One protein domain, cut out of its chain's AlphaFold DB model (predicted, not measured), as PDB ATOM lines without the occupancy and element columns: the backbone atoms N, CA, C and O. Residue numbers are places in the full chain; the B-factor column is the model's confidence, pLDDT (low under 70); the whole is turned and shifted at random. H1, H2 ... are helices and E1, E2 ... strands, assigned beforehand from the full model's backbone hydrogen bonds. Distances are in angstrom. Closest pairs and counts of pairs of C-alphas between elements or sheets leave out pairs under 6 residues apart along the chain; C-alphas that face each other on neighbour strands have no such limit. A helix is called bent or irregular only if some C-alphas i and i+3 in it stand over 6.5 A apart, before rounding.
ATOM      1  N   ASN A  28     197.358 179.313 180.034       85.19
ATOM      2  CA  ASN A  28     198.124 180.507 179.741       85.19
ATOM      3  C   ASN A  28     197.370 181.356 178.708       85.19
ATOM      4  O   ASN A  28     197.454 181.130 177.501       85.19
ATOM      5  N   ARG A  29     196.676 182.387 179.196       82.88
ATOM      6  CA  ARG A  29     195.820 183.285 178.400       82.88
ATOM      7  C   ARG A  29     196.584 184.195 177.433       82.88
ATOM      8  O   ARG A  29     195.966 184.857 176.612       82.88
ATOM      9  N   THR A  30     197.916 184.209 177.492       83.25
ATOM     10  CA  THR A  30     198.750 184.907 176.496       83.25
ATOM     11  C   THR A  30     198.943 184.107 175.209       83.25
ATOM     12  O   THR A  30     199.417 184.655 174.215       83.25
ATOM     13  N   LYS A  31     198.564 182.822 175.202       85.38
ATOM     14  CA  LYS A  31     198.750 181.903 174.079       85.38
ATOM     15  C   LYS A  31     197.411 181.382 173.563       85.38
ATOM     16  O   LYS A  31     196.421 181.335 174.289       85.38
ATOM     17  N   LEU A  32     197.402 180.947 172.305       86.56
ATOM     18  CA  LEU A  32     196.352 180.069 171.794       86.56
ATOM     19  C   LEU A  32     196.541 178.693 172.430       86.56
ATOM     20  O   LEU A  32     197.619 178.113 172.332       86.56
ATOM     21  N   GLN A  33     195.509 178.169 173.083       88.44
ATOM     22  CA  GLN A  33     195.582 176.858 173.718       88.44
ATOM     23  C   GLN A  33     194.365 176.013 173.381       88.44
ATOM     24  O   GLN A  33     193.254 176.519 173.267       88.44
ATOM     25  N   THR A  34     194.571 174.708 173.244       89.12
ATOM     26  CA  THR A  34     193.488 173.738 173.072       89.12
ATOM     27  C   THR A  34     193.435 172.818 174.270       89.12
ATOM     28  O   THR A  34     194.440 172.206 174.626       89.12
ATOM     29  N   VAL A  35     192.253 172.688 174.859       89.50
ATOM     30  CA  VAL A  35     191.977 171.704 175.900       89.50
ATOM     31  C   VAL A  35     191.306 170.505 175.258       89.50
ATOM     32  O   VAL A  35     190.257 170.637 174.628       89.50
ATOM     33  N   VAL A  36     191.908 169.332 175.438       89.50
ATOM     34  CA  VAL A  36     191.304 168.051 175.071       89.50
ATOM     35  C   VAL A  36     190.916 167.330 176.351       89.50
ATOM     36  O   VAL A  36     191.745 167.162 177.249       89.50
ATOM     37  N   THR A  37     189.653 166.928 176.435       88.81
ATOM     38  CA  THR A  37     189.095 166.161 177.553       88.81
ATOM     39  C   THR A  37     188.634 164.806 177.042       88.81
ATOM     40  O   THR A  37     187.868 164.747 176.082       88.81
ATOM     41  N   TRP A  38     189.066 163.734 177.698       85.81
ATOM     42  CA  TRP A  38     188.579 162.377 177.464       85.81
ATOM     43  C   TRP A  38     187.848 161.895 178.704       85.81
ATOM     44  O   TRP A  38     188.393 161.990 179.808       85.81
ATOM     45  N   CYS A  39     186.655 161.343 178.494       80.44
ATOM     46  CA  CYS A  39     185.823 160.826 179.568       80.44
ATOM     47  C   CYS A  39     185.248 159.447 179.229       80.44
ATOM     48  O   CYS A  39     184.708 159.195 178.146       80.44
ATOM     49  N   SER A  40     185.374 158.540 180.191       75.56
ATOM     50  CA  SER A  40     184.747 157.219 180.235       75.56
ATOM     51  C   SER A  40     184.324 156.921 181.675       75.56
ATOM     52  O   SER A  40     184.793 157.605 182.583       75.56
ATOM     53  N   PRO A  41     183.510 155.881 181.934       71.94
ATOM     54  CA  PRO A  41     183.248 155.417 183.298       71.94
ATOM     55  C   PRO A  41     184.508 155.242 184.158       71.94
ATOM     56  O   PRO A  41     184.457 155.442 185.364       71.94
ATOM     57  N   THR A  42     185.641 154.894 183.544       72.69
ATOM     58  CA  THR A  42     186.894 154.508 184.210       72.69
ATOM     59  C   THR A  42     188.064 155.462 183.965       72.69
ATOM     60  O   THR A  42     189.159 155.221 184.479       72.69
ATOM     61  N   LEU A  43     187.862 156.530 183.188       77.38
ATOM     62  CA  LEU A  43     188.908 157.459 182.766       77.38
ATOM     63  C   LEU A  43     188.403 158.900 182.790       77.38
ATOM     64  O   LEU A  43     187.470 159.226 182.061       77.38
ATOM     65  N   LEU A  44     189.130 159.757 183.505       83.38
ATOM     66  CA  LEU A  44     189.131 161.202 183.287       83.38
ATOM     67  C   LEU A  44     190.533 161.620 182.864       83.38
ATOM     68  O   LEU A  44     191.510 161.340 183.564       83.38
ATOM     69  N   GLN A  45     190.649 162.314 181.740       86.25
ATOM     70  CA  GLN A  45     191.914 162.902 181.319       86.25
ATOM     71  C   GLN A  45     191.682 164.278 180.716       86.25
ATOM     72  O   GLN A  45     190.803 164.452 179.874       86.25
ATOM     73  N   MET A  46     192.525 165.236 181.092       88.12
ATOM     74  CA  MET A  46     192.560 166.556 180.471       88.12
ATOM     75  C   MET A  46     193.986 166.930 180.103       88.12
ATOM     76  O   MET A  46     194.923 166.690 180.870       88.12
ATOM     77  N   ARG A  47     194.153 167.512 178.914       87.44
ATOM     78  CA  ARG A  47     195.443 167.992 178.406       87.44
ATOM     79  C   ARG A  47     195.303 169.350 177.745       87.44
ATOM     80  O   ARG A  47     194.363 169.566 176.983       87.44
ATOM     81  N   VAL A  48     196.282 170.213 177.995       88.06
ATOM     82  CA  VAL A  48     196.441 171.500 177.315       88.06
ATOM     83  C   VAL A  48     197.533 171.389 176.254       88.06
ATOM     84  O   VAL A  48     198.650 170.965 176.544       88.06
ATOM     85  N   TYR A  49     197.219 171.816 175.036       86.69
ATOM     86  CA  TYR A  49     198.152 171.921 173.920       86.69
ATOM     87  C   TYR A  49     198.341 173.389 173.548       86.69
ATOM     88  O   TYR A  49     197.363 174.114 173.391       86.69
ATOM     89  N   GLU A  50     199.590 173.827 173.384       80.75
ATOM     90  CA  GLU A  50     199.916 175.216 173.016       80.75
ATOM     91  C   GLU A  50     199.834 175.489 171.501       80.75
ATOM     92  O   GLU A  50     200.146 176.592 171.077       80.75
ATOM     93  N   ASN A  51     199.403 174.511 170.689       67.56
ATOM     94  CA  ASN A  51     199.178 174.650 169.248       67.56
ATOM     95  C   ASN A  51     198.066 173.704 168.769       67.56
ATOM     96  O   ASN A  51     197.928 172.585 169.266       67.56
ATOM     97  N   VAL A  52     197.304 174.146 167.767       59.75
ATOM     98  CA  VAL A  52     196.332 173.317 167.044       59.75
ATOM     99  C   VAL A  52     197.088 172.611 165.916       59.75
ATOM    100  O   VAL A  52     197.276 173.183 164.847       59.75
ATOM    101  N   ASN A  53     197.580 171.391 166.143       57.81
ATOM    102  CA  ASN A  53     197.988 170.557 165.007       57.81
ATOM    103  C   ASN A  53     196.749 170.230 164.159       57.81
ATOM    104  O   ASN A  53     195.631 170.199 164.673       57.81
ATOM    105  N   SER A  54     196.942 169.939 162.869       54.41
ATOM    106  CA  SER A  54     195.859 169.514 161.963       54.41
ATOM    107  C   SER A  54     195.115 168.261 162.447       54.41
ATOM    108  O   SER A  54     194.004 167.989 162.000       54.41
ATOM    109  N   THR A  55     195.703 167.523 163.389       57.62
ATOM    110  CA  THR A  55     195.094 166.400 164.097       57.62
ATOM    111  C   THR A  55     195.254 166.560 165.607       57.62
ATOM    112  O   THR A  55     196.359 166.711 166.135       57.62
ATOM    113  N   PHE A  56     194.133 166.486 166.323       62.09
ATOM    114  CA  PHE A  56     194.136 166.345 167.775       62.09
ATOM    115  C   PHE A  56     194.440 164.888 168.124       62.09
ATOM    116  O   PHE A  56     193.890 163.990 167.481       62.09
ATOM    117  N   PRO A  57     195.282 164.609 169.134       61.56
ATOM    118  CA  PRO A  57     195.418 163.250 169.623       61.56
ATOM    119  C   PRO A  57     194.061 162.849 170.200       61.56
ATOM    120  O   PRO A  57     193.669 163.319 171.254       61.56
ATOM    121  N   THR A  58     193.304 162.024 169.492       58.97
ATOM    122  CA  THR A  58     192.092 161.378 170.018       58.97
ATOM    123  C   THR A  58     192.416 159.998 170.586       58.97
ATOM    124  O   THR A  58     191.593 159.406 171.282       58.97
ATOM    125  N   ASN A  59     193.644 159.521 170.355       58.88
ATOM    126  CA  ASN A  59     194.163 158.273 170.891       58.88
ATOM    127  C   ASN A  59     194.149 158.298 172.421       58.88
ATOM    128  O   ASN A  59     194.753 159.162 173.059       58.88
ATOM    129  N   TYR A  60     193.499 157.297 172.995       58.44
ATOM    130  CA  TYR A  60     193.482 157.020 174.422       58.44
ATOM    131  C   TYR A  60     194.132 155.656 174.676       58.44
ATOM    132  O   TYR A  60     194.200 154.803 173.790       58.44
ATOM    133  N   THR A  61     194.611 155.424 175.896       53.75
ATOM    134  CA  THR A  61     195.095 154.098 176.293       53.75
ATOM    135  C   THR A  61     193.901 153.192 176.583       53.75
ATOM    136  O   THR A  61     193.208 153.390 177.578       53.75
ATOM    137  N   GLN A  62     193.654 152.202 175.726       52.00
ATOM    138  CA  GLN A  62     192.599 151.213 175.944       52.00
ATOM    139  C   GLN A  62     192.912 150.351 177.175       52.00
ATOM    140  O   GLN A  62     193.991 149.763 177.278       52.00
ATOM    141  N   LEU A  63     191.960 150.258 178.103       52.81
ATOM    142  CA  LEU A  63     192.040 149.360 179.252       52.81
ATOM    143  C   LEU A  63     191.434 148.007 178.850       52.81
ATOM    144  O   LEU A  63     190.259 147.925 178.503       52.81
ATOM    145  N   LYS A  64     192.239 146.936 178.841       48.91
ATOM    146  CA  LYS A  64     191.751 145.588 178.497       48.91
ATOM    147  C   LYS A  64     190.642 145.167 179.470       48.91
ATOM    148  O   LYS A  64     190.895 145.061 180.663       48.91
ATOM    149  N   GLY A  65     189.447 144.880 178.947       49.94
ATOM    150  CA  GLY A  65     188.330 144.318 179.719       49.94
ATOM    151  C   GLY A  65     187.478 145.318 180.512       49.94
ATOM    152  O   GLY A  65     186.616 144.873 181.263       49.94
ATOM    153  N   LYS A  66     187.679 146.635 180.355       50.06
ATOM    154  CA  LYS A  66     186.799 147.684 180.905       50.06
ATOM    155  C   LYS A  66     186.437 148.710 179.827       50.06
ATOM    156  O   LYS A  66     187.199 148.894 178.881       50.06
ATOM    157  N   ASP A  67     185.262 149.326 179.982       53.41
ATOM    158  CA  ASP A  67     184.581 150.167 178.988       53.41
ATOM    159  C   ASP A  67     185.479 151.170 178.249       53.41
ATOM    160  O   ASP A  67     186.356 151.833 178.813       53.41
ATOM    161  N   HIS A  68     185.191 151.296 176.953       46.75
ATOM    162  CA  HIS A  68     185.787 152.268 176.048       46.75
ATOM    163  C   HIS A  68     185.449 153.712 176.480       46.75
ATOM    164  O   HIS A  68     184.379 153.960 177.038       46.75
ATOM    165  N   PRO A  69     186.308 154.709 176.211       51.81
ATOM    166  CA  PRO A  69     185.928 156.106 176.289       51.81
ATOM    167  C   PRO A  69     184.857 156.405 175.265       51.81
ATOM    168  O   PRO A  69     184.993 156.141 174.072       51.81
ATOM    169  N   LEU A  70     183.777 156.954 175.793       65.69
ATOM    170  CA  LEU A  70     182.558 157.220 175.055       65.69
ATOM    171  C   LEU A  70     182.551 158.646 174.511       65.69
ATOM    172  O   LEU A  70     181.817 158.923 173.569       65.69
ATOM    173  N   GLN A  71     183.348 159.552 175.091       76.94
ATOM    174  CA  GLN A  71     183.296 160.969 174.752       76.94
ATOM    175  C   GLN A  71     184.680 161.624 174.774       76.94
ATOM    176  O   GLN A  71     185.494 161.409 175.679       76.94
ATOM    177  N   VAL A  72     184.917 162.464 173.768       85.00
ATOM    178  CA  VAL A  72     186.068 163.361 173.671       85.00
ATOM    179  C   VAL A  72     185.547 164.752 173.343       85.00
ATOM    180  O   VAL A  72     184.717 164.904 172.449       85.00
ATOM    181  N   SER A  73     186.043 165.762 174.051       87.94
ATOM    182  CA  SER A  73     185.779 167.170 173.755       87.94
ATOM    183  C   SER A  73     187.084 167.888 173.465       87.94
ATOM    184  O   SER A  73     188.085 167.688 174.158       87.94
ATOM    185  N   VAL A  74     187.060 168.729 172.435       88.62
ATOM    186  CA  VAL A  74     188.171 169.586 172.034       88.62
ATOM    187  C   VAL A  74     187.665 171.017 172.057       88.62
ATOM    188  O   VAL A  74     186.786 171.378 171.279       88.62
ATOM    189  N   THR A  75     188.211 171.834 172.952       89.00
ATOM    190  CA  THR A  75     187.837 173.246 173.079       89.00
ATOM    191  C   THR A  75     189.059 174.123 172.866       89.00
ATOM    192  O   THR A  75     190.078 173.962 173.540       89.00
ATOM    193  N   VAL A  76     188.957 175.057 171.922       88.00
ATOM    194  CA  VAL A  76     190.023 176.010 171.604       88.00
ATOM    195  C   VAL A  76     189.772 177.315 172.347       88.00
ATOM    196  O   VAL A  76     188.702 177.909 172.254       88.00
ATOM    197  N   PHE A  77     190.795 177.778 173.052       86.88
ATOM    198  CA  PHE A  77     190.803 179.027 173.786       86.88
ATOM    199  C   PHE A  77     191.787 180.000 173.131       86.88
ATOM    200  O   PHE A  77     193.001 179.863 173.318       86.88
ATOM    201  N   PRO A  78     191.303 180.989 172.357       84.50
ATOM    202  CA  PRO A  78     192.168 182.032 171.819       84.50
ATOM    203  C   PRO A  78     192.748 182.908 172.940       84.50
ATOM    204  O   PRO A  78     192.138 182.993 174.009       84.50
ATOM    205  N   PRO A  79     193.882 183.594 172.701       80.31
ATOM    206  CA  PRO A  79     194.478 184.512 173.673       80.31
ATOM    207  C   PRO A  79     193.652 185.796 173.852       80.31
ATOM    208  O   PRO A  79     193.660 186.416 174.912       80.31
ATOM    209  N   LYS A  80     192.914 186.203 172.813       77.31
ATOM    210  CA  LYS A  80     191.998 187.349 172.825       77.31
ATOM    211  C   LYS A  80     190.715 186.977 172.095       77.31
ATOM    212  O   LYS A  80     190.767 186.257 171.100       77.31
ATOM    213  N   LEU A  81     189.581 187.475 172.577       75.88
ATOM    214  CA  LEU A  81     188.331 187.412 171.825       75.88
ATOM    215  C   LEU A  81     188.204 188.631 170.907       75.88
ATOM    216  O   LEU A  81     188.708 189.700 171.250       75.88
ATOM    217  N   PRO A  82     187.505 188.496 169.768       72.00
ATOM    218  CA  PRO A  82     187.280 189.602 168.840       72.00
ATOM    219  C   PRO A  82     186.186 190.580 169.309       72.00
ATOM    220  O   PRO A  82     185.843 191.499 168.575       72.00
ATOM    221  N   PHE A  83     185.619 190.387 170.504       75.44
ATOM    222  CA  PHE A  83     184.469 191.140 171.000       75.44
ATOM    223  C   PHE A  83     184.846 192.016 172.200       75.44
ATOM    224  O   PHE A  83     185.304 191.501 173.221       75.44
ATOM    225  N   GLU A  84     184.598 193.324 172.105       68.88
ATOM    226  CA  GLU A  84     184.941 194.301 173.154       68.88
ATOM    227  C   GLU A  84     184.196 194.064 174.477       68.88
ATOM    228  O   GLU A  84     184.768 194.242 175.551       68.88
ATOM    229  N   TYR A  85     182.948 193.581 174.424       67.50
ATOM    230  CA  TYR A  85     182.148 193.277 175.620       67.50
ATOM    231  C   TYR A  85     182.666 192.067 176.417       67.50
ATOM    232  O   TYR A  85     182.197 191.803 177.522       67.50
ATOM    233  N   ALA A  86     183.637 191.323 175.881       66.56
ATOM    234  CA  ALA A  86     184.276 190.199 176.552       66.56
ATOM    235  C   ALA A  86     185.608 190.598 177.216       66.56
ATOM    236  O   ALA A  86     186.537 189.790 177.285       66.56
ATOM    237  N   SER A  87     185.708 191.828 177.733       62.94
ATOM    238  CA  SER A  87     186.897 192.379 178.413       62.94
ATOM    239  C   SER A  87     187.451 191.474 179.519       62.94
ATOM    240  O   SER A  87     188.656 191.421 179.751       62.94
ATOM    241  N   ASN A  88     186.572 190.707 180.165       67.06
ATOM    242  CA  ASN A  88     186.907 189.850 181.302       67.06
ATOM    243  C   ASN A  88     187.398 188.458 180.870       67.06
ATOM    244  O   ASN A  88     187.722 187.629 181.712       67.06
ATOM    245  N   TYR A  89     187.470 188.169 179.568       73.12
ATOM    246  CA  TYR A  89     187.889 186.865 179.047       73.12
ATOM    247  C   TYR A  89     189.335 186.488 179.423       73.12
ATOM    248  O   TYR A  89     189.677 185.304 179.460       73.12
ATOM    249  N   GLY A  90     190.189 187.472 179.727       66.62
ATOM    250  CA  GLY A  90     191.541 187.243 180.245       66.62
ATOM    251  C   GLY A  90     191.608 186.904 181.740       66.62
ATOM    252  O   GLY A  90     192.651 186.446 182.194       66.62
ATOM    253  N   SER A  91     190.530 187.127 182.502       74.12
ATOM    254  CA  SER A  91     190.514 186.954 183.962       74.12
ATOM    255  C   SER A  91     190.434 185.488 184.418       74.12
ATOM    256  O   SER A  91     191.136 185.142 185.369       74.12
ATOM    257  N   PRO A  92     189.646 184.599 183.775       76.31
ATOM    258  CA  PRO A  92     189.695 183.171 184.064       76.31
ATOM    259  C   PRO A  92     191.058 182.563 183.719       76.31
ATOM    260  O   PRO A  92     191.600 182.789 182.635       76.31
ATOM    261  N   THR A  93     191.581 181.736 184.623       80.69
ATOM    262  CA  THR A  93     192.865 181.036 184.463       80.69
ATOM    263  C   THR A  93     192.709 179.526 184.328       80.69
ATOM    264  O   THR A  93     193.697 178.849 184.046       80.69
ATOM    265  N   LEU A  94     191.494 178.995 184.487       82.88
ATOM    266  CA  LEU A  94     191.200 177.569 184.412       82.88
ATOM    267  C   LEU A  94     190.210 177.265 183.287       82.88
ATOM    268  O   LEU A  94     189.272 178.023 183.032       82.88
ATOM    269  N   ALA A  95     190.407 176.120 182.642       86.94
ATOM    270  CA  ALA A  95     189.353 175.431 181.911       86.94
ATOM    271  C   ALA A  95     188.869 174.257 182.752       86.94
ATOM    272  O   ALA A  95     189.663 173.377 183.090       86.94
ATOM    273  N   THR A  96     187.573 174.234 183.042       85.88
ATOM    274  CA  THR A  96     186.915 173.144 183.761       85.88
ATOM    275  C   THR A  96     186.034 172.368 182.798       85.88
ATOM    276  O   THR A  96     185.187 172.962 182.133       85.88
ATOM    277  N   SER A  97     186.218 171.054 182.732       87.00
ATOM    278  CA  SER A  97     185.336 170.143 182.010       87.00
ATOM    279  C   SER A  97     184.498 169.343 182.993       87.00
ATOM    280  O   SER A  97     185.041 168.699 183.888       87.00
ATOM    281  N   ILE A  98     183.188 169.362 182.791       84.31
ATOM    282  CA  ILE A  98     182.206 168.525 183.475       84.31
ATOM    283  C   ILE A  98     181.793 167.452 182.476       84.31
ATOM    284  O   ILE A  98     181.300 167.756 181.389       84.31
ATOM    285  N   CYS A  99     182.039 166.202 182.830       81.12
ATOM    286  CA  CYS A  99     181.638 165.050 182.051       81.12
ATOM    287  C   CYS A  99     180.367 164.461 182.648       81.12
ATOM    288  O   CYS A  99     180.254 164.284 183.859       81.12
ATOM    289  N   SER A 100     179.420 164.179 181.764       76.88
ATOM    290  CA  SER A 100     178.187 163.466 182.050       76.88
ATOM    291  C   SER A 100     178.018 162.333 181.035       76.88
ATOM    292  O   SER A 100     178.702 162.299 180.006       76.88
ATOM    293  N   PRO A 101     177.073 161.410 181.253       71.31
ATOM    294  CA  PRO A 101     176.771 160.361 180.278       71.31
ATOM    295  C   PRO A 101     176.356 160.882 178.896       71.31
ATOM    296  O   PRO A 101     176.519 160.174 177.905       71.31
ATOM    297  N   ALA A 102     175.813 162.100 178.829       73.69
ATOM    298  CA  ALA A 102     175.232 162.666 177.616       73.69
ATOM    299  C   ALA A 102     176.135 163.694 176.918       73.69
ATOM    300  O   ALA A 102     175.986 163.906 175.715       73.69
ATOM    301  N   ASN A 103     177.026 164.364 177.653       80.31
ATOM    302  CA  ASN A 103     177.882 165.411 177.104       80.31
ATOM    303  C   ASN A 103     179.142 165.661 177.947       80.31
ATOM    304  O   ASN A 103     179.233 165.287 179.118       80.31
ATOM    305  N   ILE A 104     180.082 166.380 177.333       84.94
ATOM    306  CA  ILE A 104     181.169 167.067 178.025       84.94
ATOM    307  C   ILE A 104     180.932 168.564 177.860       84.94
ATOM    308  O   ILE A 104     180.881 169.065 176.736       84.94
ATOM    309  N   GLN A 105     180.831 169.282 178.973       86.81
ATOM    310  CA  GLN A 105     180.758 170.737 178.986       86.81
ATOM    311  C   GLN A 105     182.079 171.307 179.494       86.81
ATOM    312  O   GLN A 105     182.459 171.057 180.634       86.81
ATOM    313  N   THR A 106     182.759 172.100 178.665       87.19
ATOM    314  CA  THR A 106     183.990 172.801 179.051       87.19
ATOM    315  C   THR A 106     183.719 174.296 179.186       87.19
ATOM    316  O   THR A 106     183.256 174.941 178.247       87.19
ATOM    317  N   THR A 107     184.027 174.863 180.347       84.56
ATOM    318  CA  THR A 107     183.824 176.282 180.664       84.56
ATOM    319  C   THR A 107     185.097 176.917 181.201       84.56
ATOM    320  O   THR A 107     185.927 176.247 181.815       84.56
ATOM    321  N   LEU A 108     185.232 178.230 181.012       82.50
ATOM    322  CA  LEU A 108     186.256 179.013 181.696       82.50
ATOM    323  C   LEU A 108     185.816 179.302 183.126       82.50
ATOM    324  O   LEU A 108     184.702 179.775 183.350       82.50
ATOM    325  N   THR A 109     186.708 179.058 184.074       73.81
ATOM    326  CA  THR A 109     186.484 179.329 185.491       73.81
ATOM    327  C   THR A 109     187.646 180.151 186.038       73.81
ATOM    328  O   THR A 109     188.810 180.008 185.645       73.81
ATOM    329  N   SER A 110     187.331 181.088 186.926       70.56
ATOM    330  CA  SER A 110     188.361 181.749 187.720       70.56
ATOM    331  C   SER A 110     188.885 180.740 188.730       70.56
ATOM    332  O   SER A 110     188.089 180.023 189.336       70.56
ATOM    333  N   ALA A 111     190.202 180.686 188.932       61.03
ATOM    334  CA  ALA A 111     190.753 179.978 190.079       61.03
ATOM    335  C   ALA A 111     190.202 180.644 191.349       61.03
ATOM    336  O   ALA A 111     190.682 181.706 191.744       61.03
ATOM    337  N   SER A 112     189.147 180.081 191.940       52.50
ATOM    338  CA  SER A 112     188.674 180.540 193.238       52.50
ATOM    339  C   SER A 112     189.725 180.202 194.295       52.50
ATOM    340  O   SER A 112     190.529 179.280 194.142       52.50
ATOM    341  N   SER A 113     189.749 180.987 195.366       43.97
ATOM    342  CA  SER A 113     190.639 180.810 196.516       43.97
ATOM    343  C   SER A 113     190.187 179.690 197.465       43.97
ATOM    344  O   SER A 113     190.548 179.712 198.640       43.97
ATOM    345  N   ASP A 114     189.357 178.752 197.004       50.97
ATOM    346  CA  ASP A 114     188.632 177.857 197.903       50.97
ATOM    347  C   ASP A 114     189.508 176.756 198.497       50.97
ATOM    348  O   ASP A 114     190.501 176.309 197.917       50.97
ATOM    349  N   GLY A 115     189.124 176.386 199.721       47.97
ATOM    350  CA  GLY A 115     189.930 175.674 200.700       47.97
ATOM    351  C   GLY A 115     190.623 174.427 200.168       47.97
ATOM    352  O   GLY A 115     190.024 173.559 199.540       47.97
ATOM    353  N   SER A 116     191.906 174.338 200.502       50.03
ATOM    354  CA  SER A 116     192.732 173.153 200.339       50.03
ATOM    355  C   SER A 116     191.978 171.872 200.728       50.03
ATOM    356  O   SER A 116     191.594 171.691 201.884       50.03
ATOM    357  N   ILE A 117     191.862 170.931 199.786       57.88
ATOM    358  CA  ILE A 117     191.390 169.554 200.022       57.88
ATOM    359  C   ILE A 117     192.425 168.755 200.858       57.88
ATOM    360  O   ILE A 117     192.298 167.545 201.037       57.88
ATOM    361  N   SER A 118     193.479 169.396 201.385       58.16
ATOM    362  CA  SER A 118     194.642 168.748 202.014       58.16
ATOM    363  C   SER A 118     194.305 167.713 203.076       58.16
ATOM    364  O   SER A 118     195.077 166.777 203.246       58.16
ATOM    365  N   SER A 119     193.186 167.855 203.791       59.50
ATOM    366  CA  SER A 119     192.800 166.911 204.845       59.50
ATOM    367  C   SER A 119     192.494 165.503 204.328       59.50
ATOM    368  O   SER A 119     192.610 164.551 205.095       59.50
ATOM    369  N   VAL A 120     192.149 165.343 203.048       67.75
ATOM    370  CA  VAL A 120     191.864 164.027 202.449       67.75
ATOM    371  C   VAL A 120     192.916 163.570 201.438       67.75
ATOM    372  O   VAL A 120     192.864 162.428 200.987       67.75
ATOM    373  N   LEU A 121     193.875 164.432 201.088       75.44
ATOM    374  CA  LEU A 121     194.957 164.162 200.137       75.44
ATOM    375  C   LEU A 121     196.080 163.332 200.787       75.44
ATOM    376  O   LEU A 121     197.122 163.854 201.186       75.44
ATOM    377  N   THR A 122     195.867 162.025 200.909       81.88
ATOM    378  CA  THR A 122     196.747 161.112 201.657       81.88
ATOM    379  C   THR A 122     197.624 160.214 200.781       81.88
ATOM    380  O   THR A 122     198.626 159.686 201.266       81.88
ATOM    381  N   TYR A 123     197.308 160.061 199.494       83.38
ATOM    382  CA  TYR A 123     198.023 159.177 198.568       83.38
ATOM    383  C   TYR A 123     199.025 159.947 197.700       83.38
ATOM    384  O   TYR A 123     198.749 161.059 197.257       83.38
ATOM    385  N   ASP A 124     200.186 159.352 197.418       84.75
ATOM    386  CA  ASP A 124     201.161 159.913 196.472       84.75
ATOM    387  C   ASP A 124     200.715 159.685 195.020       84.75
ATOM    388  O   ASP A 124     200.406 158.553 194.636       84.75
ATOM    389  N   LEU A 125     200.763 160.726 194.177       82.25
ATOM    390  CA  LEU A 125     200.544 160.554 192.736       82.25
ATOM    391  C   LEU A 125     201.624 159.667 192.096       82.25
ATOM    392  O   LEU A 125     202.799 159.711 192.469       82.25
ATOM    393  N   GLY A 126     201.239 158.913 191.065       79.12
ATOM    394  CA  GLY A 126     202.116 157.993 190.334       79.12
ATOM    395  C   GLY A 126     202.242 156.600 190.957       79.12
ATOM    396  O   GLY A 126     202.879 155.731 190.363       79.12
ATOM    397  N   LYS A 127     201.622 156.354 192.119       84.06
ATOM    398  CA  LYS A 127     201.490 155.017 192.712       84.06
ATOM    399  C   LYS A 127     200.017 154.603 192.724       84.06
ATOM    400  O   LYS A 127     199.196 155.346 193.263       84.06
ATOM    401  N   PRO A 128     199.656 153.436 192.164       85.31
ATOM    402  CA  PRO A 128     198.290 152.944 192.260       85.31
ATOM    403  C   PRO A 128     197.884 152.687 193.716       85.31
ATOM    404  O   PRO A 128     198.674 152.155 194.497       85.31
ATOM    405  N   PHE A 129     196.642 153.006 194.070       84.69
ATOM    406  CA  PHE A 129     196.069 152.722 195.387       84.69
ATOM    407  C   PHE A 129     194.702 152.047 195.259       84.69
ATOM    408  O   PHE A 129     193.995 152.206 194.265       84.69
ATOM    409  N   LYS A 130     194.336 151.234 196.255       84.00
ATOM    410  CA  LYS A 130     193.027 150.573 196.292       84.00
ATOM    411  C   LYS A 130     192.021 151.463 196.995       84.00
ATOM    412  O   LYS A 130     192.269 151.909 198.111       84.00
ATOM    413  N   VAL A 131     190.870 151.635 196.363       75.69
ATOM    414  CA  VAL A 131     189.698 152.254 196.964       75.69
ATOM    415  C   VAL A 131     188.641 151.185 197.168       75.69
ATOM    416  O   VAL A 131     188.332 150.408 196.264       75.69
ATOM    417  N   LYS A 132     188.081 151.161 198.372       72.62
ATOM    418  CA  LYS A 132     186.888 150.396 198.706       72.62
ATOM    419  C   LYS A 132     185.952 151.341 199.436       72.62
ATOM    420  O   LYS A 132     186.280 151.762 200.542       72.62
ATOM    421  N   SER A 133     184.819 151.664 198.828       64.44
ATOM    422  CA  SER A 133     183.778 152.432 199.501       64.44
ATOM    423  C   SER A 133     182.435 151.742 199.341       64.44
ATOM    424  O   SER A 133     182.083 151.246 198.275       64.44
ATOM    425  N   ASN A 134     181.674 151.709 200.429       61.03
ATOM    426  CA  ASN A 134     180.304 151.197 200.432       61.03
ATOM    427  C   ASN A 134     179.296 152.286 200.015       61.03
ATOM    428  O   ASN A 134     178.088 152.073 200.092       61.03
ATOM    429  N   LYS A 135     179.790 153.463 199.621       60.12
ATOM    430  CA  LYS A 135     179.029 154.637 199.195       60.12
ATOM    431  C   LYS A 135     179.649 155.205 197.913       60.12
ATOM    432  O   LYS A 135     180.791 154.863 197.608       60.12
ATOM    433  N   PRO A 136     178.938 156.077 197.176       60.12
ATOM    434  CA  PRO A 136     179.562 156.839 196.111       60.12
ATOM    435  C   PRO A 136     180.720 157.654 196.694       60.12
ATOM    436  O   PRO A 136     180.527 158.450 197.619       60.12
ATOM    437  N   ALA A 137     181.923 157.406 196.193       64.50
ATOM    438  CA  ALA A 137     183.135 158.071 196.650       64.50
ATOM    439  C   ALA A 137     183.779 158.828 195.498       64.50
ATOM    440  O   ALA A 137     183.584 158.493 194.334       64.50
ATOM    441  N   VAL A 138     184.547 159.855 195.823       71.38
ATOM    442  CA  VAL A 138     185.184 160.711 194.834       71.38
ATOM    443  C   VAL A 138     186.690 160.672 195.035       71.38
ATOM    444  O   VAL A 138     187.176 160.916 196.137       71.38
ATOM    445  N   VAL A 139     187.441 160.373 193.976       74.62
ATOM    446  CA  VAL A 139     188.902 160.522 193.999       74.62
ATOM    447  C   VAL A 139     189.252 161.925 193.563       74.62
ATOM    448  O   VAL A 139     189.045 162.240 192.400       74.62
ATOM    449  N   ALA A 140     189.813 162.730 194.457       76.31
ATOM    450  CA  ALA A 140     190.387 164.024 194.118       76.31
ATOM    451  C   ALA A 140     191.889 163.885 193.871       76.31
ATOM    452  O   ALA A 140     192.569 163.119 194.557       76.31
ATOM    453  N   ILE A 141     192.413 164.656 192.924       78.56
ATOM    454  CA  ILE A 141     193.855 164.822 192.747       78.56
ATOM    455  C   ILE A 141     194.218 166.300 192.773       78.56
ATOM    456  O   ILE A 141     193.470 167.139 192.276       78.56
ATOM    457  N   ASP A 142     195.397 166.587 193.303       77.00
ATOM    458  CA  ASP A 142     196.016 167.899 193.258       77.00
ATOM    459  C   ASP A 142     197.419 167.758 192.661       77.00
ATOM    460  O   ASP A 142     198.329 167.166 193.255       77.00
ATOM    461  N   CYS A 143     197.584 168.286 191.447       76.88
ATOM    462  CA  CYS A 143     198.863 168.248 190.751       76.88
ATOM    463  C   CYS A 143     199.918 169.170 191.378       76.88
ATOM    464  O   CYS A 143     201.106 168.919 191.173       76.88
ATOM    465  N   GLU A 144     199.519 170.204 192.126       76.38
ATOM    466  CA  GLU A 144     200.439 171.145 192.777       76.38
ATOM    467  C   GLU A 144     201.137 170.467 193.960       76.38
ATOM    468  O   GLU A 144     202.366 170.434 194.027       76.38
ATOM    469  N   THR A 145     200.366 169.825 194.841       76.94
ATOM    470  CA  THR A 145     200.907 169.074 195.990       76.94
ATOM    471  C   THR A 145     201.345 167.649 195.646       76.94
ATOM    472  O   THR A 145     201.970 166.972 196.464       76.94
ATOM    473  N   ARG A 146     201.058 167.184 194.423       81.50
ATOM    474  CA  ARG A 146     201.276 165.810 193.949       81.50
ATOM    475  C   ARG A 146     200.633 164.751 194.842       81.50
ATOM    476  O   ARG A 146     201.216 163.681 195.070       81.50
ATOM    477  N   LYS A 147     199.407 165.014 195.292       83.31
ATOM    478  CA  LYS A 147     198.634 164.093 196.127       83.31
ATOM    479  C   LYS A 147     197.291 163.715 195.506       83.31
ATOM    480  O   LYS A 147     196.730 164.450 194.698       83.31
ATOM    481  N   ALA A 148     196.776 162.564 195.920       82.44
ATOM    482  CA  ALA A 148     195.416 162.110 195.667       82.44
ATOM    483  C   ALA A 148     194.703 161.802 196.986       82.44
ATOM    484  O   ALA A 148     195.339 161.510 197.999       82.44
ATOM    485  N   GLY A 149     193.378 161.854 196.975       78.12
ATOM    486  CA  GLY A 149     192.554 161.669 198.160       78.12
ATOM    487  C   GLY A 149     191.192 161.076 197.851       78.12
ATOM    488  O   GLY A 149     190.722 161.154 196.718       78.12
ATOM    489  N   LEU A 150     190.565 160.490 198.870       74.88
ATOM    490  CA  LEU A 150     189.206 159.960 198.791       74.88
ATOM    491  C   LEU A 150     188.249 160.861 199.576       74.88
ATOM    492  O   LEU A 150     188.469 161.125 200.756       74.88
ATOM    493  N   LEU A 151     187.166 161.280 198.933       71.06
ATOM    494  CA  LEU A 151     186.062 162.012 199.542       71.06
ATOM    495  C   LEU A 151     184.816 161.123 199.555       71.06
ATOM    496  O   LEU A 151     184.294 160.764 198.500       71.06
ATOM    497  N   GLU A 152     184.317 160.781 200.741       62.09
ATOM    498  CA  GLU A 152     183.016 160.122 200.904       62.09
ATOM    499  C   GLU A 152     181.927 161.162 201.222       62.09
ATOM    500  O   GLU A 152     182.162 162.098 201.984       62.09
ATOM    501  N   ASN A 153     180.715 160.983 200.680       56.72
ATOM    502  CA  ASN A 153     179.565 161.896 200.843       56.72
ATOM    503  C   ASN A 153     179.744 163.307 200.231       56.72
ATOM    504  O   ASN A 153     179.096 164.256 200.675       56.72
ATOM    505  N   TRP A 154     180.595 163.465 199.214       57.31
ATOM    506  CA  TRP A 154     180.749 164.744 198.513       57.31
ATOM    507  C   TRP A 154     179.609 164.980 197.516       57.31
ATOM    508  O   TRP A 154     179.258 164.086 196.745       57.31
ATOM    509  N   GLN A 155     179.041 166.187 197.509       52.09
ATOM    510  CA  GLN A 155     178.065 166.594 196.497       52.09
ATOM    511  C   GLN A 155     178.810 167.134 195.270       52.09
ATOM    512  O   GLN A 155     179.632 168.042 195.387       52.09
ATOM    513  N   TYR A 156     178.495 166.601 194.087       48.19
ATOM    514  CA  TYR A 156     179.068 166.982 192.781       48.19
ATOM    515  C   TYR A 156     178.866 168.472 192.417       48.19
ATOM    516  O   TYR A 156     179.386 168.976 191.432       48.19
ATOM    517  N   ASN A 157     178.105 169.186 193.239       47.09
ATOM    518  CA  ASN A 157     177.587 170.523 193.012       47.09
ATOM    519  C   ASN A 157     178.587 171.626 193.406       47.09
ATOM    520  O   ASN A 157     178.257 172.801 193.271       47.09
ATOM    521  N   GLN A 158     179.760 171.279 193.948       44.94
ATOM    522  CA  GLN A 158     180.769 172.263 194.346       44.94
ATOM    523  C   GLN A 158     181.921 172.308 193.341       44.94
ATOM    524  O   GLN A 158     182.674 171.352 193.171       44.94
ATOM    525  N   SER A 159     182.059 173.460 192.691       42.38
ATOM    526  CA  SER A 159     182.926 173.738 191.541       42.38
ATOM    527  C   SER A 159     184.436 173.744 191.816       42.38
ATOM    528  O   SER A 159     185.210 174.115 190.935       42.38
ATOM    529  N   HIS A 160     184.904 173.349 192.998       52.19
ATOM    530  CA  HIS A 160     186.202 173.828 193.473       52.19
ATOM    531  C   HIS A 160     187.063 172.702 194.014       52.19
ATOM    532  O   HIS A 160     187.118 172.468 195.217       52.19
ATOM    533  N   LEU A 161     187.750 172.001 193.110       53.28
ATOM    534  CA  LEU A 161     188.739 171.003 193.497       53.28
ATOM    535  C   LEU A 161     190.092 171.298 192.853       53.28
ATOM    536  O   LEU A 161     190.481 170.683 191.864       53.28
ATOM    537  N   GLY A 162     190.783 172.281 193.434       50.44
ATOM    538  CA  GLY A 162     192.147 172.658 193.071       50.44
ATOM    539  C   GLY A 162     192.284 173.361 191.715       50.44
ATOM    540  O   GLY A 162     191.384 173.366 190.876       50.44
ATOM    541  N   LYS A 163     193.448 173.989 191.499       60.78
ATOM    542  CA  LYS A 163     193.769 174.682 190.238       60.78
ATOM    543  C   LYS A 163     194.021 173.699 189.089       60.78
ATOM    544  O   LYS A 163     193.629 173.972 187.962       60.78
ATOM    545  N   THR A 164     194.636 172.550 189.365       66.00
ATOM    546  CA  THR A 164     194.899 171.514 188.356       66.00
ATOM    547  C   THR A 164     194.658 170.135 188.949       66.00
ATOM    548  O   THR A 164     195.339 169.738 189.896       66.00
ATOM    549  N   GLY A 165     193.721 169.394 188.363       73.38
ATOM    550  CA  GLY A 165     193.316 168.084 188.852       73.38
ATOM    551  C   GLY A 165     191.887 167.746 188.459       73.38
ATOM    552  O   GLY A 165     191.295 168.386 187.591       73.38
ATOM    553  N   GLY A 166     191.316 166.736 189.099       75.50
ATOM    554  CA  GLY A 166     189.954 166.334 188.809       75.50
ATOM    555  C   GLY A 166     189.398 165.339 189.802       75.50
ATOM    556  O   GLY A 166     190.083 164.898 190.727       75.50
ATOM    557  N   ILE A 167     188.137 165.010 189.563       75.19
ATOM    558  CA  ILE A 167     187.354 164.072 190.328       75.19
ATOM    559  C   ILE A 167     186.681 163.023 189.487       75.19
ATOM    560  O   ILE A 167     186.124 163.307 188.426       75.19
ATOM    561  N   VAL A 168     186.690 161.811 190.033       74.06
ATOM    562  CA  VAL A 168     185.973 160.674 189.477       74.06
ATOM    563  C   VAL A 168     185.131 160.004 190.546       74.06
ATOM    564  O   VAL A 168     185.627 159.716 191.635       74.06
ATOM    565  N   LEU A 169     183.863 159.768 190.207       72.69
ATOM    566  CA  LEU A 169     182.927 159.008 191.019       72.69
ATOM    567  C   LEU A 169     183.258 157.510 190.963       72.69
ATOM    568  O   LEU A 169     183.409 156.937 189.886       72.69
ATOM    569  N   ILE A 170     183.312 156.881 192.130       69.56
ATOM    570  CA  ILE A 170     183.434 155.438 192.318       69.56
ATOM    571  C   ILE A 170     182.068 154.913 192.772       69.56
ATOM    572  O   ILE A 170     181.554 155.405 193.784       69.56
ATOM    573  N   PRO A 171     181.471 153.938 192.060       64.88
ATOM    574  CA  PRO A 171     180.211 153.323 192.460       64.88
ATOM    575  C   PRO A 171     180.280 152.695 193.857       64.88
ATOM    576  O   PRO A 171     181.303 152.147 194.273       64.88
ATOM    577  N   ALA A 172     179.162 152.745 194.579       64.44
ATOM    578  CA  ALA A 172     179.054 152.138 195.898       64.44
ATOM    579  C   ALA A 172     179.218 150.609 195.835       64.44
ATOM    580  O   ALA A 172     178.610 149.946 194.999       64.44
ATOM    581  N   GLY A 173     179.988 150.042 196.766       63.03
ATOM    582  CA  GLY A 173     180.151 148.592 196.916       63.03
ATOM    583  C   GLY A 173     181.223 147.977 196.016       63.03
ATOM    584  O   GLY A 173     181.497 146.781 196.135       63.03
ATOM    585  N   GLU A 174     181.877 148.771 195.168       66.06
ATOM    586  CA  GLU A 174     182.975 148.301 194.329       66.06
ATOM    587  C   GLU A 174     184.337 148.482 195.009       66.06
ATOM    588  O   GLU A 174     184.612 149.459 195.711       66.06
ATOM    589  N   THR A 175     185.225 147.510 194.791       72.62
ATOM    590  CA  THR A 175     186.656 147.673 195.063       72.62
ATOM    591  C   THR A 175     187.352 147.931 193.739       72.62
ATOM    592  O   THR A 175     187.314 147.081 192.854       72.62
ATOM    593  N   THR A 176     188.003 149.081 193.626       75.62
ATOM    594  CA  THR A 176     188.669 149.528 192.400       75.62
ATOM    595  C   THR A 176     190.102 149.937 192.717       75.62
ATOM    596  O   THR A 176     190.391 150.502 193.776       75.62
ATOM    597  N   THR A 177     191.031 149.649 191.808       82.38
ATOM    598  CA  THR A 177     192.381 150.215 191.872       82.38
ATOM    599  C   THR A 177     192.419 151.503 191.069       82.38
ATOM    600  O   THR A 177     191.999 151.541 189.920       82.38
ATOM    601  N   VAL A 178     192.943 152.563 191.670       82.81
ATOM    602  CA  VAL A 178     193.028 153.885 191.059       82.81
ATOM    603  C   VAL A 178     194.490 154.209 190.785       82.81
ATOM    604  O   VAL A 178     195.328 154.092 191.677       82.81
ATOM    605  N   SER A 179     194.799 154.621 189.557       85.06
ATOM    606  CA  SER A 179     196.079 155.233 189.194       85.06
ATOM    607  C   SER A 179     195.865 156.686 188.807       85.06
ATOM    608  O   SER A 179     194.875 157.031 188.159       85.06
ATOM    609  N   THR A 180     196.801 157.536 189.207       85.88
ATOM    610  CA  THR A 180     196.728 158.982 189.012       85.88
ATOM    611  C   THR A 180     198.075 159.510 188.543       85.88
ATOM    612  O   THR A 180     199.129 159.106 189.038       85.88
ATOM    613  N   GLU A 181     198.046 160.416 187.574       85.44
ATOM    614  CA  GLU A 181     199.242 161.003 186.975       85.44
ATOM    615  C   GLU A 181     199.024 162.499 186.743       85.44
ATOM    616  O   GLU A 181     197.946 162.908 186.311       85.44
ATOM    617  N   CYS A 182     200.067 163.299 186.971       84.06
ATOM    618  CA  CYS A 182     200.120 164.707 186.586       84.06
ATOM    619  C   CYS A 182     201.388 164.972 185.773       84.06
ATOM    620  O   CYS A 182     202.479 164.536 186.147       84.06
ATOM    621  N   GLN A 183     201.247 165.712 184.676       78.31
ATOM    622  CA  GLN A 183     202.357 166.189 183.851       78.31
ATOM    623  C   GLN A 183     202.087 167.637 183.453       78.31
ATOM    624  O   GLN A 183     201.149 167.871 182.695       78.31
ATOM    625  N   GLN A 184     202.907 168.579 183.934       70.50
ATOM    626  CA  GLN A 184     202.852 170.027 183.655       70.50
ATOM    627  C   GLN A 184     201.424 170.617 183.650       70.50
ATOM    628  O   GLN A 184     200.964 171.072 184.690       70.50
ATOM    629  N   ASN A 185     200.720 170.564 182.513       70.31
ATOM    630  CA  ASN A 185     199.360 171.085 182.308       70.31
ATOM    631  C   ASN A 185     198.353 169.984 181.933       70.31
ATOM    632  O   ASN A 185     197.477 170.158 181.082       70.31
ATOM    633  N   SER A 186     198.529 168.801 182.504       79.38
ATOM    634  CA  SER A 186     197.664 167.661 182.267       79.38
ATOM    635  C   SER A 186     197.589 166.751 183.468       79.38
ATOM    636  O   SER A 186     198.521 166.673 184.274       79.38
ATOM    637  N   PHE A 187     196.490 166.017 183.528       83.88
ATOM    638  CA  PHE A 187     196.321 164.956 184.494       83.88
ATOM    639  C   PHE A 187     195.519 163.799 183.905       83.88
ATOM    640  O   PHE A 187     194.817 163.948 182.898       83.88
ATOM    641  N   SER A 188     195.617 162.642 184.553       84.31
ATOM    642  CA  SER A 188     194.792 161.476 184.261       84.31
ATOM    643  C   SER A 188     194.435 160.732 185.544       84.31
ATOM    644  O   SER A 188     195.283 160.558 186.421       84.31
ATOM    645  N   ILE A 189     193.187 160.277 185.628       83.62
ATOM    646  CA  ILE A 189     192.687 159.346 186.640       83.62
ATOM    647  C   ILE A 189     192.200 158.103 185.897       83.62
ATOM    648  O   ILE A 189     191.372 158.213 184.993       83.62
ATOM    649  N   LYS A 190     192.729 156.933 186.265       82.06
ATOM    650  CA  LYS A 190     192.408 155.634 185.656       82.06
ATOM    651  C   LYS A 190     191.948 154.653 186.724       82.06
ATOM    652  O   LYS A 190     192.596 154.536 187.764       82.06
ATOM    653  N   MET A 191     190.875 153.928 186.439       77.50
ATOM    654  CA  MET A 191     190.279 152.940 187.338       77.50
ATOM    655  C   MET A 191     190.352 151.531 186.737       77.50
ATOM    656  O   MET A 191     189.921 151.316 185.602       77.50
ATOM    657  N   TYR A 192     190.890 150.582 187.509       75.81
ATOM    658  CA  TYR A 192     191.144 149.184 187.133       75.81
ATOM    659  C   TYR A 192     190.391 148.215 188.026       75.81
ATOM    660  O   TYR A 192     190.193 148.509 189.226       75.81
TER     661      TYR A 192
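AT A GLANCE: This is residues 28 to 192 of the 192 residues of an uncharacterized protein of Oceanospirillales bacterium (UniProt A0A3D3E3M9). A two-layered strand sandwich: one large twisted sheet of six strands, E3 E1 E2 E12 E11 E7, makes one layer, and two smaller sheets lie over one of its faces, the hairpin E4 E5 over the E3 and E1 part and E6 E9 E8 E10 over the rest. The long link of residues 50 to 70 loops out on the other side of the large sheet, and residues 82 to 88, partly in H1, stick out at one end. The printed part has 165 residues with twelve named strands and one named helix, H1, between E3 and E4; all three sheets are antiparallel. The class is mostly strand, with 82 residues, under half, in named elements. The whole is compact, radius of gyration of the C-alphas 16.3 A, with spans of 51 by 36 by 28 A.

IN THESE COORDINATES: E1, residues 33 to 40, begins with C-alpha 33 at (195.582, 176.858, 173.718) and is 23.4 A long. E2 is 43 to 49, E3 71 to 77, and H1 84 to 90, with C-alpha 84 at (184.941, 194.301, 173.154). E4 is 94 to 99, E5 104 to 109, E6 121 to 124, E7 129 to 132, E8 137 to 142, E9 147 to 152 and E10 165 to 170. E11, 175 to 183, spans 26.7 A; E12, 186 to 191, ends with C-alpha 191 at (190.279, 152.940, 187.338).

HOW THE PARTS SIT: The large sheet is strongly twisted, with edge strands E3 and E7. N 35 and O 75 of E1 and E3 are 2.8 A apart, N 36 and O 47 of hairpin E1 and E2 2.9 A, N 189 and O 44 of E12 and E2 2.9 A, N 181 and O 188 of hairpin E11 and E12 3.0 A, and N 129 and O 178 of E7 and E11 2.9 A, within hydrogen-bond range. The domain is a stack of sheets, three sheets face to face in turn: the large sheet faces E6 E9 E8 E10, best planes 14 degrees apart, and E4 E5, 12 degrees apart. The closest C-alphas of E10 and E12 are Gly 165 and Phe 187, 6.1 A; of E3 and E5, Ser 73 and Ile 104, 6.3 A. In the smaller sheets N 148 and O 123 of E9 and E6 are 2.8 A apart, N 140 and O 149 of hairpin E8 and E9 2.9 A, N 170 and O 137 of E10 and E8 2.7 A, and N 98 and O 105 of hairpin E4 and E5 2.8 A. E4 and E10 are near each other, with 6 pairs of C-alphas within 10 A. H1 is irregular, C-alphas 85 and 88 being 8.2 A apart; 0 of 3 O i to N i+4 pairs and 2 of 4 O i to N i+3 pairs are within range.

THE WHOLE: The farthest C-alphas, of Glu 84 and Gly 173, are 51.7 A apart. The printed part has no cut and ends at the chain's last residue, 192. The links E2 to E3, E5 to E6 and E9 to E10 are long. Mean pLDDT of the printed part is 72.4; 59 residues are under 70, among them 51 to 70, 111 to 120 and 152 to 164.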